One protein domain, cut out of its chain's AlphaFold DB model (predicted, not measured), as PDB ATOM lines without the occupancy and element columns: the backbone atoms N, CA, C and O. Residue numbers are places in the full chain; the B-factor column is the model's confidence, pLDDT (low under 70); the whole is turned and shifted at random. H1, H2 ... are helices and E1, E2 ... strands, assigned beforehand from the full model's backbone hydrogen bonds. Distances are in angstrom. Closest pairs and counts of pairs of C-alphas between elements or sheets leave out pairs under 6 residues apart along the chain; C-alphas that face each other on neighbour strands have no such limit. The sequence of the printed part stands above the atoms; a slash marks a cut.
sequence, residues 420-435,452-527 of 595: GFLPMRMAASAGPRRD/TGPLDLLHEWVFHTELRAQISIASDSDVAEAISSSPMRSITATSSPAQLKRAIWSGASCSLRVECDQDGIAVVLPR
ATOM      1  N   GLY A 420     117.608  70.347  97.348       39.31
ATOM      2  CA  GLY A 420     119.055  70.499  97.441       39.31
ATOM      3  C   GLY A 420     119.811  70.095  96.174       39.31
ATOM      4  O   GLY A 420     119.430  69.149  95.501       39.31
ATOM      5  N   PHE A 421     120.882  70.837  95.885       39.41
ATOM      6  CA  PHE A 421     122.248  70.318  95.697       39.41
ATOM      7  C   PHE A 421     123.269  71.409  95.340       39.41
ATOM      8  O   PHE A 421     124.450  71.094  95.252       39.41
ATOM      9  N   LEU A 422     122.887  72.686  95.216       33.78
ATOM     10  CA  LEU A 422     123.859  73.764  95.002       33.78
ATOM     11  C   LEU A 422     123.706  74.887  96.043       33.78
ATOM     12  O   LEU A 422     122.585  75.329  96.303       33.78
ATOM     13  N   PRO A 423     124.806  75.353  96.668       33.22
ATOM     14  CA  PRO A 423     124.770  76.553  97.494       33.22
ATOM     15  C   PRO A 423     124.429  77.757  96.609       33.22
ATOM     16  O   PRO A 423     125.071  77.964  95.583       33.22
ATOM     17  N   MET A 424     123.444  78.566  97.014       30.95
ATOM     18  CA  MET A 424     123.160  79.849  96.366       30.95
ATOM     19  C   MET A 424     124.382  80.767  96.473       30.95
ATOM     20  O   MET A 424     124.583  81.444  97.482       30.95
ATOM     21  N   ARG A 425     125.179  80.806  95.409       29.88
ATOM     22  CA  ARG A 425     125.848  82.023  94.966       29.88
ATOM     23  C   ARG A 425     124.911  82.661  93.948       29.88
ATOM     24  O   ARG A 425     124.377  81.968  93.097       29.88
ATOM     25  N   MET A 426     124.635  83.949  94.114       28.64
ATOM     26  CA  MET A 426     124.171  84.765  92.999       28.64
ATOM     27  C   MET A 426     125.444  85.359  92.414       28.64
ATOM     28  O   MET A 426     125.975  86.318  92.973       28.64
ATOM     29  N   ALA A 427     125.985  84.725  91.379       31.94
ATOM     30  CA  ALA A 427     127.023  85.303  90.549       31.94
ATOM     31  C   ALA A 427     126.380  85.683  89.210       31.94
ATOM     32  O   ALA A 427     125.976  84.830  88.425       31.94
ATOM     33  N   ALA A 428     126.262  86.984  88.958       31.44
ATOM     34  CA  ALA A 428     126.219  87.486  87.594       31.44
ATOM     35  C   ALA A 428     127.678  87.740  87.217       31.44
ATOM     36  O   ALA A 428     128.320  88.622  87.788       31.44
ATOM     37  N   SER A 429     128.224  86.907  86.338       35.03
ATOM     38  CA  SER A 429     129.575  87.086  85.818       35.03
ATOM     39  C   SER A 429     129.465  87.669  84.416       35.03
ATOM     40  O   SER A 429     128.651  87.218  83.609       35.03
ATOM     41  N   ALA A 430     130.267  88.686  84.119       36.03
ATOM     42  CA  ALA A 430     130.567  89.025  82.739       36.03
ATOM     43  C   ALA A 430     131.704  88.090  82.306       36.03
ATOM     44  O   ALA A 430     132.787  88.125  82.890       36.03
ATOM     45  N   GLY A 431     131.443  87.214  81.335       38.81
ATOM     46  CA  GLY A 431     132.430  86.256  80.839       38.81
ATOM     47  C   GLY A 431     133.703  86.936  80.303       38.81
ATOM     48  O   GLY A 431     133.683  88.132  79.993       38.81
ATOM     49  N   PRO A 432     134.820  86.192  80.175       43.62
ATOM     50  CA  PRO A 432     136.092  86.727  79.689       43.62
ATOM     51  C   PRO A 432     135.923  87.395  78.319       43.62
ATOM     52  O   PRO A 432     135.284  86.840  77.425       43.62
ATOM     53  N   ARG A 433     136.495  88.594  78.160       45.72
ATOM     54  CA  ARG A 433     136.458  89.335  76.895       45.72
ATOM     55  C   ARG A 433     137.199  88.560  75.812       45.72
ATOM     56  O   ARG A 433     138.308  88.079  76.035       45.72
ATOM     57  N   ARG A 434     136.609  88.471  74.620       47.84
ATOM     58  CA  ARG A 434     137.339  88.031  73.429       47.84
ATOM     59  C   ARG A 434     138.244  89.182  73.009       47.84
ATOM     60  O   ARG A 434     137.757  90.151  72.431       47.84
ATOM     61  N   ASP A 435     139.529  89.098  73.336       45.19
ATOM     62  CA  ASP A 435     140.508  90.073  72.856       45.19
ATOM     63  C   ASP A 435     140.379  90.173  71.327       45.19
ATOM     64  O   ASP A 435     140.403  89.167  70.608       45.19
ATOM     65  N   THR A 452     136.231  75.502  85.245       71.62
ATOM     66  CA  THR A 452     135.286  74.452  84.829       71.62
ATOM     67  C   THR A 452     133.947  74.618  85.546       71.62
ATOM     68  O   THR A 452     133.232  73.646  85.795       71.62
ATOM     69  N   GLY A 453     133.614  75.856  85.923       88.06
ATOM     70  CA  GLY A 453     132.337  76.176  86.536       88.06
ATOM     71  C   GLY A 453     131.187  76.006  85.535       88.06
ATOM     72  O   GLY A 453     131.366  76.259  84.344       88.06
ATOM     73  N   PRO A 454     129.983  75.613  85.987       92.31
ATOM     74  CA  PRO A 454     128.786  75.592  85.146       92.31
ATOM     75  C   PRO A 454     128.539  76.911  84.391       92.31
ATOM     76  O   PRO A 454     128.172  76.891  83.218       92.31
ATOM     77  N   LEU A 455     128.785  78.048  85.051       91.75
ATOM     78  CA  LEU A 455     128.622  79.378  84.467       91.75
ATOM     79  C   LEU A 455     129.661  79.662  83.372       91.75
ATOM     80  O   LEU A 455     129.307  80.171  82.313       91.75
ATOM     81  N   ASP A 456     130.915  79.239  83.557       90.50
ATOM     82  CA  ASP A 456     131.959  79.359  82.528       90.50
ATOM     83  C   ASP A 456     131.608  78.545  81.277       90.50
ATOM     84  O   ASP A 456     131.786  79.008  80.153       90.50
ATOM     85  N   LEU A 457     131.051  77.344  81.471       95.19
ATOM     86  CA  LEU A 457     130.590  76.484  80.381       95.19
ATOM     87  C   LEU A 457     129.404  77.094  79.622       95.19
ATOM     88  O   LEU A 457     129.281  76.865  78.416       95.19
ATOM     89  N   LEU A 458     128.547  77.860  80.306       95.44
ATOM     90  CA  LEU A 458     127.466  78.609  79.674       95.44
ATOM     91  C   LEU A 458     128.003  79.815  78.894       95.44
ATOM     92  O   LEU A 458     127.613  79.997  77.746       95.44
ATOM     93  N   HIS A 459     128.948  80.583  79.445       93.75
ATOM     94  CA  HIS A 459     129.628  81.647  78.695       93.75
ATOM     95  C   HIS A 459     130.333  81.095  77.449       93.75
ATOM     96  O   HIS A 459     130.231  81.677  76.371       93.75
ATOM     97  N   GLU A 460     130.984  79.933  77.562       94.88
ATOM     98  CA  GLU A 460     131.589  79.247  76.419       94.88
ATOM     99  C   GLU A 460     130.546  78.916  75.338       94.88
ATOM    100  O   GLU A 460     130.800  79.121  74.151       94.88
ATOM    101  N   TRP A 461     129.353  78.459  75.733       96.81
ATOM    102  CA  TRP A 461     128.240  78.225  74.807       96.81
ATOM    103  C   TRP A 461     127.737  79.522  74.153       96.81
ATOM    104  O   TRP A 461     127.465  79.523  72.950       96.81
ATOM    105  N   VAL A 462     127.663  80.634  74.896       96.00
ATOM    106  CA  VAL A 462     127.263  81.947  74.356       96.00
ATOM    107  C   VAL A 462     128.234  82.404  73.269       96.00
ATOM    108  O   VAL A 462     127.805  82.712  72.158       96.00
ATOM    109  N   PHE A 463     129.540  82.370  73.545       94.75
ATOM    110  CA  PHE A 463     130.570  82.734  72.565       94.75
ATOM    111  C   PHE A 463     130.630  81.777  71.369       94.75
ATOM    112  O   PHE A 463     131.028  82.176  70.275       94.75
ATOM    113  N   HIS A 464     130.249  80.511  71.562       95.94
ATOM    114  CA  HIS A 464     130.136  79.548  70.471       95.94
ATOM    115  C   HIS A 464     128.923  79.824  69.573       95.94
ATOM    116  O   HIS A 464     129.001  79.637  68.360       95.94
ATOM    117  N   THR A 465     127.812  80.265  70.165       96.31
ATOM    118  CA  THR A 465     126.545  80.502  69.462       96.31
ATOM    119  C   THR A 465     126.555  81.826  68.703       96.31
ATOM    120  O   THR A 465     126.069  81.882  67.576       96.31
ATOM    121  N   GLU A 466     127.135  82.878  69.286       96.44
ATOM    122  CA  GLU A 466     127.127  84.223  68.715       96.44
ATOM    123  C   GLU A 466     128.551  84.738  68.491       96.44
ATOM    124  O   GLU A 466     129.241  85.188  69.404       96.44
ATOM    125  N   LEU A 467     129.001  84.689  67.236       93.12
ATOM    126  CA  LEU A 467     130.376  85.035  66.867       93.12
ATOM    127  C   LEU A 467     130.706  86.517  67.080       93.12
ATOM    128  O   LEU A 467     131.889  86.850  67.192       93.12
ATOM    129  N   ARG A 468     129.688  87.389  67.122       93.25
ATOM    130  CA  ARG A 468     129.838  88.827  67.388       93.25
ATOM    131  C   ARG A 468     130.027  89.142  68.872       93.25
ATOM    132  O   ARG A 468     130.447  90.252  69.186       93.25
ATOM    133  N   ALA A 469     129.748  88.186  69.758       89.81
ATOM    134  CA  ALA A 469     129.880  88.364  71.194       89.81
ATOM    135  C   ALA A 469     131.349  88.604  71.584       89.81
ATOM    136  O   ALA A 469     132.221  87.752  71.397       89.81
ATOM    137  N   GLN A 470     131.613  89.778  72.147       84.81
ATOM    138  CA  GLN A 470     132.855  90.155  72.816       84.81
ATOM    139  C   GLN A 470     132.730  90.017  74.334       84.81
ATOM    140  O   GLN A 470     133.707  89.673  74.995       84.81
ATOM    141  N   ILE A 471     131.532  90.260  74.873       80.81
ATOM    142  CA  ILE A 471     131.181  90.133  76.290       80.81
ATOM    143  C   ILE A 471     129.951  89.232  76.383       80.81
ATOM    144  O   ILE A 471     129.014  89.392  75.608       80.81
ATOM    145  N   SER A 472     129.937  88.299  77.332       87.50
ATOM    146  CA  SER A 472     128.773  87.455  77.611       87.50
ATOM    147  C   SER A 472     128.228  87.774  79.000       87.50
ATOM    148  O   SER A 472     128.986  87.768  79.968       87.50
ATOM    149  N   ILE A 473     126.925  88.029  79.093       84.44
ATOM    150  CA  ILE A 473     126.196  88.208  80.349       84.44
ATOM    151  C   ILE A 473     125.287  86.994  80.530       84.44
ATOM    152  O   ILE A 473     124.378  86.762  79.732       84.44
ATOM    153  N   ALA A 474     125.553  86.223  81.577       89.38
ATOM    154  CA  ALA A 474     124.759  85.070  81.971       89.38
ATOM    155  C   ALA A 474     124.743  84.960  83.501       89.38
ATOM    156  O   ALA A 474     125.629  85.472  84.194       89.38
ATOM    157  N   SER A 475     123.722  84.298  84.024       86.94
ATOM    158  CA  SER A 475     123.493  84.100  85.451       86.94
ATOM    159  C   SER A 475     123.403  82.617  85.807       86.94
ATOM    160  O   SER A 475     123.153  81.757  84.961       86.94
ATOM    161  N   ASP A 476     123.531  82.303  87.096       83.75
ATOM    162  CA  ASP A 476     123.293  80.947  87.606       83.75
ATOM    163  C   ASP A 476     121.852  80.449  87.343       83.75
ATOM    164  O   ASP A 476     121.620  79.241  87.261       83.75
ATOM    165  N   SER A 477     120.882  81.360  87.177       84.31
ATOM    166  CA  SER A 477     119.507  81.006  86.793       84.31
ATOM    167  C   SER A 477     119.454  80.452  85.371       84.31
ATOM    168  O   SER A 477     118.794  79.443  85.136       84.31
ATOM    169  N   ASP A 478     120.205  81.054  84.448       92.75
ATOM    170  CA  ASP A 478     120.286  80.603  83.054       92.75
ATOM    171  C   ASP A 478     120.975  79.235  82.969       92.75
ATOM    172  O   ASP A 478     120.577  78.362  82.198       92.75
ATOM    173  N   VAL A 479     121.976  79.000  83.827       94.06
ATOM    174  CA  VAL A 479     122.609  77.683  83.983       94.06
ATOM    175  C   VAL A 479     121.600  76.650  84.485       94.06
ATOM    176  O   VAL A 479     121.554  75.533  83.967       94.06
ATOM    177  N   ALA A 480     120.791  76.995  85.490       89.88
ATOM    178  CA  ALA A 480     119.770  76.101  86.026       89.88
ATOM    179  C   ALA A 480     118.692  75.781  84.979       89.88
ATOM    180  O   ALA A 480     118.314  74.617  84.831       89.88
ATOM    181  N   GLU A 481     118.251  76.777  84.207       91.50
ATOM    182  CA  GLU A 481     117.310  76.597  83.100       91.50
ATOM    183  C   GLU A 481     117.897  75.683  82.017       91.50
ATOM    184  O   GLU A 481     117.267  74.686  81.648       91.50
ATOM    185  N   ALA A 482     119.144  75.932  81.605       94.88
ATOM    186  CA  ALA A 482     119.870  75.083  80.667       94.88
ATOM    187  C   ALA A 482     119.987  73.638  81.176       94.88
ATOM    188  O   ALA A 482     119.739  72.697  80.432       94.88
ATOM    189  N   ILE A 483     120.321  73.423  82.448       94.81
ATOM    190  CA  ILE A 483     120.412  72.072  83.021       94.81
ATOM    191  C   ILE A 483     119.034  71.400  83.073       94.81
ATOM    192  O   ILE A 483     118.914  70.233  82.700       94.81
ATOM    193  N   SER A 484     117.996  72.121  83.501       91.56
ATOM    194  CA  SER A 484     116.637  71.580  83.645       91.56
ATOM    195  C   SER A 484     116.002  71.193  82.308       91.56
ATOM    196  O   SER A 484     115.268  70.208  82.225       91.56
ATOM    197  N   SER A 485     116.352  71.922  81.249       93.69
ATOM    198  CA  SER A 485     115.904  71.680  79.877       93.69
ATOM    199  C   SER A 485     116.764  70.655  79.141       93.69
ATOM    200  O   SER A 485     116.514  70.346  77.972       93.69
ATOM    201  N   SER A 486     117.804  70.130  79.791       94.06
ATOM    202  CA  SER A 486     118.676  69.135  79.192       94.06
ATOM    203  C   SER A 486     117.930  67.807  79.023       94.06
ATOM    204  O   SER A 486     117.371  67.280  79.987       94.06
ATOM    205  N   PRO A 487     117.970  67.174  77.837       90.69
ATOM    206  CA  PRO A 487     117.410  65.835  77.654       90.69
ATOM    207  C   PRO A 487     118.167  64.763  78.465       90.69
ATOM    208  O   PRO A 487     117.696  63.629  78.599       90.69
ATOM    209  N   MET A 488     119.335  65.095  79.030       90.38
ATOM    210  CA  MET A 488     120.111  64.205  79.891       90.38
ATOM    211  C   MET A 488     119.528  64.165  81.312       90.38
ATOM    212  O   MET A 488     119.846  64.995  82.156       90.38
ATOM    213  N   ARG A 489     118.735  63.132  81.619       76.00
ATOM    214  CA  ARG A 489     118.053  62.953  82.921       76.00
ATOM    215  C   ARG A 489     118.953  62.600  84.123       76.00
ATOM    216  O   ARG A 489     118.430  62.262  85.177       76.00
ATOM    217  N   SER A 490     120.281  62.617  83.989       75.25
ATOM    218  CA  SER A 490     121.192  62.074  85.014       75.25
ATOM    219  C   SER A 490     122.497  62.864  85.151       75.25
ATOM    220  O   SER A 490     123.585  62.292  85.054       75.25
ATOM    221  N   ILE A 491     122.409  64.175  85.383       81.62
ATOM    222  CA  ILE A 491     123.559  64.924  85.906       81.62
ATOM    223  C   ILE A 491     123.551  64.775  87.426       81.62
ATOM    224  O   ILE A 491     122.592  65.162  88.090       81.62
ATOM    225  N   THR A 492     124.611  64.203  87.978       81.31
ATOM    226  CA  THR A 492     124.833  64.119  89.424       81.31
ATOM    227  C   THR A 492     125.993  65.032  89.804       81.31
ATOM    228  O   THR A 492     126.776  65.453  88.954       81.31
ATOM    229  N   ALA A 493     126.170  65.303  91.099       72.19
ATOM    230  CA  ALA A 493     127.330  66.055  91.593       72.19
ATOM    231  C   ALA A 493     128.687  65.402  91.238       72.19
ATOM    232  O   ALA A 493     129.725  66.048  91.324       72.19
ATOM    233  N   THR A 494     128.684  64.127  90.828       79.94
ATOM    234  CA  THR A 494     129.869  63.363  90.410       79.94
ATOM    235  C   THR A 494     130.048  63.303  88.889       79.94
ATOM    236  O   THR A 494     130.903  62.559  88.408       79.94
ATOM    237  N   SER A 495     129.224  64.011  88.109       87.81
ATOM    238  CA  SER A 495     129.345  64.032  86.651       87.81
ATOM    239  C   SER A 495     130.681  64.630  86.221       87.81
ATOM    240  O   SER A 495     131.155  65.617  86.783       87.81
ATOM    241  N   SER A 496     131.297  64.043  85.194       93.12
ATOM    242  CA  SER A 496     132.556  64.577  84.675       93.12
ATOM    243  C   SER A 496     132.339  65.962  84.046       93.12
ATOM    244  O   SER A 496     131.257  66.220  83.507       93.12
ATOM    245  N   PRO A 497     133.354  66.847  84.015       90.19
ATOM    246  CA  PRO A 497     133.231  68.163  83.376       90.19
ATOM    247  C   PRO A 497     132.731  68.089  81.923       90.19
ATOM    248  O   PRO A 497     131.950  68.925  81.479       90.19
ATOM    249  N   ALA A 498     133.100  67.032  81.190       93.25
ATOM    250  CA  ALA A 498     132.634  66.788  79.825       93.25
ATOM    251  C   ALA A 498     131.154  66.364  79.734       93.25
ATOM    252  O   ALA A 498     130.513  66.580  78.704       93.25
ATOM    253  N   GLN A 499     130.609  65.715  80.767       93.50
ATOM    254  CA  GLN A 499     129.175  65.420  80.864       93.50
ATOM    255  C   GLN A 499     128.392  66.678  81.238       93.50
ATOM    256  O   GLN A 499     127.392  66.971  80.590       93.50
ATOM    257  N   LEU A 500     128.889  67.448  82.209       94.06
ATOM    258  CA  LEU A 500     128.287  68.713  82.624       94.06
ATOM    259  C   LEU A 500     128.224  69.712  81.460       94.06
ATOM    260  O   LEU A 500     127.156  70.247  81.172       94.06
ATOM    261  N   LYS A 501     129.328  69.878  80.717       95.69
ATOM    262  CA  LYS A 501     129.381  70.711  79.506       95.69
ATOM    263  C   LYS A 501     128.345  70.289  78.471       95.69
ATOM    264  O   LYS A 501     127.574  71.123  78.012       95.69
ATOM    265  N   ARG A 502     128.292  68.996  78.130       95.88
ATOM    266  CA  ARG A 502     127.306  68.470  77.170       95.88
ATOM    267  C   ARG A 502     125.877  68.741  77.612       95.88
ATOM    268  O   ARG A 502     125.050  69.103  76.783       95.88
ATOM    269  N   ALA A 503     125.595  68.578  78.898       95.81
ATOM    270  CA  ALA A 503     124.254  68.751  79.408       95.81
ATOM    271  C   ALA A 503     123.814  70.225  79.420       95.81
ATOM    272  O   ALA A 503     122.714  70.505  78.944       95.81
ATOM    273  N   ILE A 504     124.688  71.144  79.862       96.25
ATOM    274  CA  ILE A 504     124.458  72.599  79.808       96.25
ATOM    275  C   ILE A 504     124.284  73.050  78.357       96.25
ATOM    276  O   ILE A 504     123.278  73.665  78.031       96.25
ATOM    277  N   TRP A 505     125.205  72.689  77.458       97.25
ATOM    278  CA  TRP A 505     125.142  73.095  76.049       97.25
ATOM    279  C   TRP A 505     123.889  72.562  75.349       97.25
ATOM    280  O   TRP A 505     123.234  73.291  74.605       97.25
ATOM    281  N   SER A 506     123.534  71.296  75.594       97.00
ATOM    282  CA  SER A 506     122.341  70.691  75.002       97.00
ATOM    283  C   SER A 506     121.069  71.373  75.486       97.00
ATOM    284  O   SER A 506     120.199  71.649  74.668       97.00
ATOM    285  N   GLY A 507     120.934  71.632  76.787       96.75
ATOM    286  CA  GLY A 507     119.709  72.224  77.306       96.75
ATOM    287  C   GLY A 507     119.614  73.732  77.064       96.75
ATOM    288  O   GLY A 507     118.525  74.204  76.737       96.75
ATOM    289  N   ALA A 508     120.734  74.466  77.069       97.19
ATOM    290  CA  ALA A 508     120.793  75.861  76.620       97.19
ATOM    291  C   ALA A 508     120.341  75.990  75.155       97.19
ATOM    292  O   ALA A 508     119.492  76.815  74.840       97.19
ATOM    293  N   SER A 509     120.797  75.098  74.270       96.81
ATOM    294  CA  SER A 509     120.378  75.088  72.855       96.81
ATOM    295  C   SER A 509     118.880  74.810  72.655       96.81
ATOM    296  O   SER A 509     118.303  75.201  71.634       96.81
ATOM    297  N   CYS A 510     118.237  74.124  73.605       95.50
ATOM    298  CA  CYS A 510     116.803  73.848  73.575       95.50
ATOM    299  C   CYS A 510     115.974  75.017  74.124       95.50
ATOM    300  O   CYS A 510     114.977  75.389  73.505       95.50
ATOM    301  N   SER A 511     116.393  75.583  75.257       95.81
ATOM    302  CA  SER A 511     115.571  76.480  76.082       95.81
ATOM    303  C   SER A 511     115.973  77.942  76.050       95.81
ATOM    304  O   SER A 511     115.163  78.780  76.415       95.81
ATOM    305  N   LEU A 512     117.171  78.275  75.575       96.69
ATOM    306  CA  LEU A 512     117.701  79.634  75.605       96.69
ATOM    307  C   LEU A 512     117.954  80.147  74.182       96.69
ATOM    308  O   LEU A 512     118.133  79.383  73.228       96.69
ATOM    309  N   ARG A 513     117.963  81.468  74.033       97.25
ATOM    310  CA  ARG A 513     118.443  82.190  72.852       97.25
ATOM    311  C   ARG A 513     119.469  83.232  73.285       97.25
ATOM    312  O   ARG A 513     119.387  83.758  74.390       97.25
ATOM    313  N   VAL A 514     120.425  83.520  72.409       96.94
ATOM    314  CA  VAL A 514     121.421  84.573  72.624       96.94
ATOM    315  C   VAL A 514     121.048  85.754  71.745       96.94
ATOM    316  O   VAL A 514     120.852  85.587  70.542       96.94
ATOM    317  N   GLU A 515     120.952  86.936  72.341       96.00
ATOM    318  CA  GLU A 515     120.845  88.196  71.609       96.00
ATOM    319  C   GLU A 515     122.127  88.990  71.828       96.00
ATOM    320  O   GLU A 515     122.559  89.169  72.963       96.00
ATOM    321  N   CYS A 516     122.751  89.439  70.740       95.19
ATOM    322  CA  CYS A 516     123.945  90.273  70.791       95.19
ATOM    323  C   CYS A 516     123.661  91.629  70.164       95.19
ATOM    324  O   CYS A 516     123.152  91.720  69.041       95.19
ATOM    325  N   ASP A 517     124.010  92.680  70.895       90.19
ATOM    326  CA  ASP A 517     123.853  94.051  70.437       90.19
ATOM    327  C   ASP A 517     124.961  94.476  69.452       90.19
ATOM    328  O   ASP A 517     125.757  93.671  68.947       90.19
ATOM    329  N   GLN A 518     124.966  95.764  69.100       91.25
ATOM    330  CA  GLN A 518     125.954  96.341  68.187       91.25
ATOM    331  C   GLN A 518     127.353  96.432  68.812       91.25
ATOM    332  O   GLN A 518     128.333  96.369  68.070       91.25
ATOM    333  N   ASP A 519     127.436  96.499  70.142       78.12
ATOM    334  CA  ASP A 519     128.676  96.628  70.911       78.12
ATOM    335  C   ASP A 519     129.334  95.268  71.210       78.12
ATOM    336  O   ASP A 519     130.429  95.199  71.770       78.12
ATOM    337  N   GLY A 520     128.698  94.167  70.801       82.06
ATOM    338  CA  GLY A 520     129.205  92.817  71.031       82.06
ATOM    339  C   GLY A 520     128.855  92.273  72.415       82.06
ATOM    340  O   GLY A 520     129.509  91.339  72.882       82.06
ATOM    341  N   ILE A 521     127.861  92.834  73.104       86.12
ATOM    342  CA  ILE A 521     127.381  92.317  74.384       86.12
ATOM    343  C   ILE A 521     126.277  91.301  74.103       86.12
ATOM    344  O   ILE A 521     125.210  91.636  73.589       86.12
ATOM    345  N   ALA A 522     126.547  90.043  74.439       90.75
ATOM    346  CA  ALA A 522     125.621  88.935  74.293       90.75
ATOM    347  C   ALA A 522     124.899  88.645  75.612       90.75
ATOM    348  O   ALA A 522     125.535  88.321  76.619       90.75
ATOM    349  N   VAL A 523     123.570  88.723  75.583       89.06
ATOM    350  CA  VAL A 523     122.674  88.428  76.706       89.06
ATOM    351  C   VAL A 523     121.916  87.133  76.419       89.06
ATOM    352  O   VAL A 523     121.461  86.891  75.298       89.06
ATOM    353  N   VAL A 524     121.797  86.287  77.440       94.06
ATOM    354  CA  VAL A 524     121.023  85.045  77.382       94.06
ATOM    355  C   VAL A 524     119.571  85.334  77.753       94.06
ATOM    356  O   VAL A 524     119.303  85.976  78.763       94.06
ATOM    357  N   LEU A 525     118.634  84.868  76.930       93.50
ATOM    358  CA  LEU A 525     117.199  85.014  77.156       93.50
ATOM    359  C   LEU A 525     116.507  83.651  77.054       93.50
ATOM    360  O   LEU A 525     116.882  82.848  76.193       93.50
ATOM    361  N   PRO A 526     115.458  83.390  77.848       94.25
ATOM    362  CA  PRO A 526     114.639  82.203  77.671       94.25
ATOM    363  C   PRO A 526     113.949  82.242  76.308       94.25
ATOM    364  O   PRO A 526     113.471  83.275  75.822       94.25
ATOM    365  N   ARG A 527     113.892  81.089  75.657       94.12
ATOM    366  CA  ARG A 527     113.239  80.899  74.368       94.12
ATOM    367  C   ARG A 527     111.739  80.810  74.628       94.12
ATOM    368  O   ARG A 527     111.200  79.725  74.805       94.12
TER     369      ARG A 527
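Overview. This is residues 420 to 435 and 452 to 527 of the 595 residues of an uncharacterized protein of Ceraceosorus guamensis (UniProt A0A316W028). A small mixed sheet makes a wall, with H1 lying slantwise over E2 and E4; H2 and H3 cross each other about perpendicularly toward one end of the strands, and both pack on H1. The loop of residues 485 to 496 and the turn between E3 and E4 lie at opposite ends of the long axis, and E1 at the sheet's edge is only loosely paired. The printed part has 92 residues, with three named helices and four named strands in the order E1 H1 E2 H2 H3 E3 E4. The sheet's order is E1 E2 E4 E3 and the class is mixed, helices and strands. The whole is compact, with a radius of gyration of the C-alphas of 12.7 A, and elongated, spanning 38 by 24 by 21 A.

Arrangement. Begin at edge strand E1, residues 428 to 430, antiparallel to E2, residues 471 to 475; C-alphas 428 and 475 face each other at 4.8 A, but no backbone N and O across this pair are within hydrogen-bond range. E2 is parallel to E4, residues 521 to 526, where N 522 and O 471 are 2.8 A apart. E4 forms a hairpin with edge strand E3, residues 512 to 516, with N 513 and O 525 at 2.8 A. H1, residues 454 to 465, is on the sheet at a height of 8.5 A; its closest C-alphas to E2 are those of His 459 and Ser 472, 6.0 A apart. H2, residues 476 to 484, touches H1, about perpendicular at 80 degrees; H1 meets it with residues 454 to 458 alone, and the closest C-alphas are those of Leu 455 and Val 479, 6.3 A. H3, residues 497 to 511, touches H2, about perpendicular at 88 degrees, with the C-alphas of Ala 482 and Ala 508 closest at 4.2 A. H3 touches H1 at a steep tilt of 56 degrees, the same way, closest at the C-alphas of Leu 457 and Lys 501, 6.0 A. In H1, H2 and H3 every O i to N i+4 pair is within hydrogen-bond range. The arrangement is two layers, helices on one face of a sheet.

Along the chain. Find C-alpha 428 at (126.219, 87.486, 87.594), where E1 begins its 6.7 A. H1 starts at C-alpha 454, (128.786, 75.592, 85.146), and covers 16.6 A. E2 is 13.4 A long, H2 12.2 A, H3 20.8 A and E3 13.2 A. E4 runs 16.6 A to C-alpha 526 at (114.639, 82.203, 77.671).

Size, cuts and confidence. The two C-alphas farthest apart, those of Thr 494 and Gln 518, are 40.0 A apart. Residues 436 to 451 are not printed, and C-alphas 435 and 452 stand 20.4 A apart across this cut. The link from H2 to H3, 12 residues, is long. Mean pLDDT of the printed part is 81.5, and residues 420 to 435 are under 70.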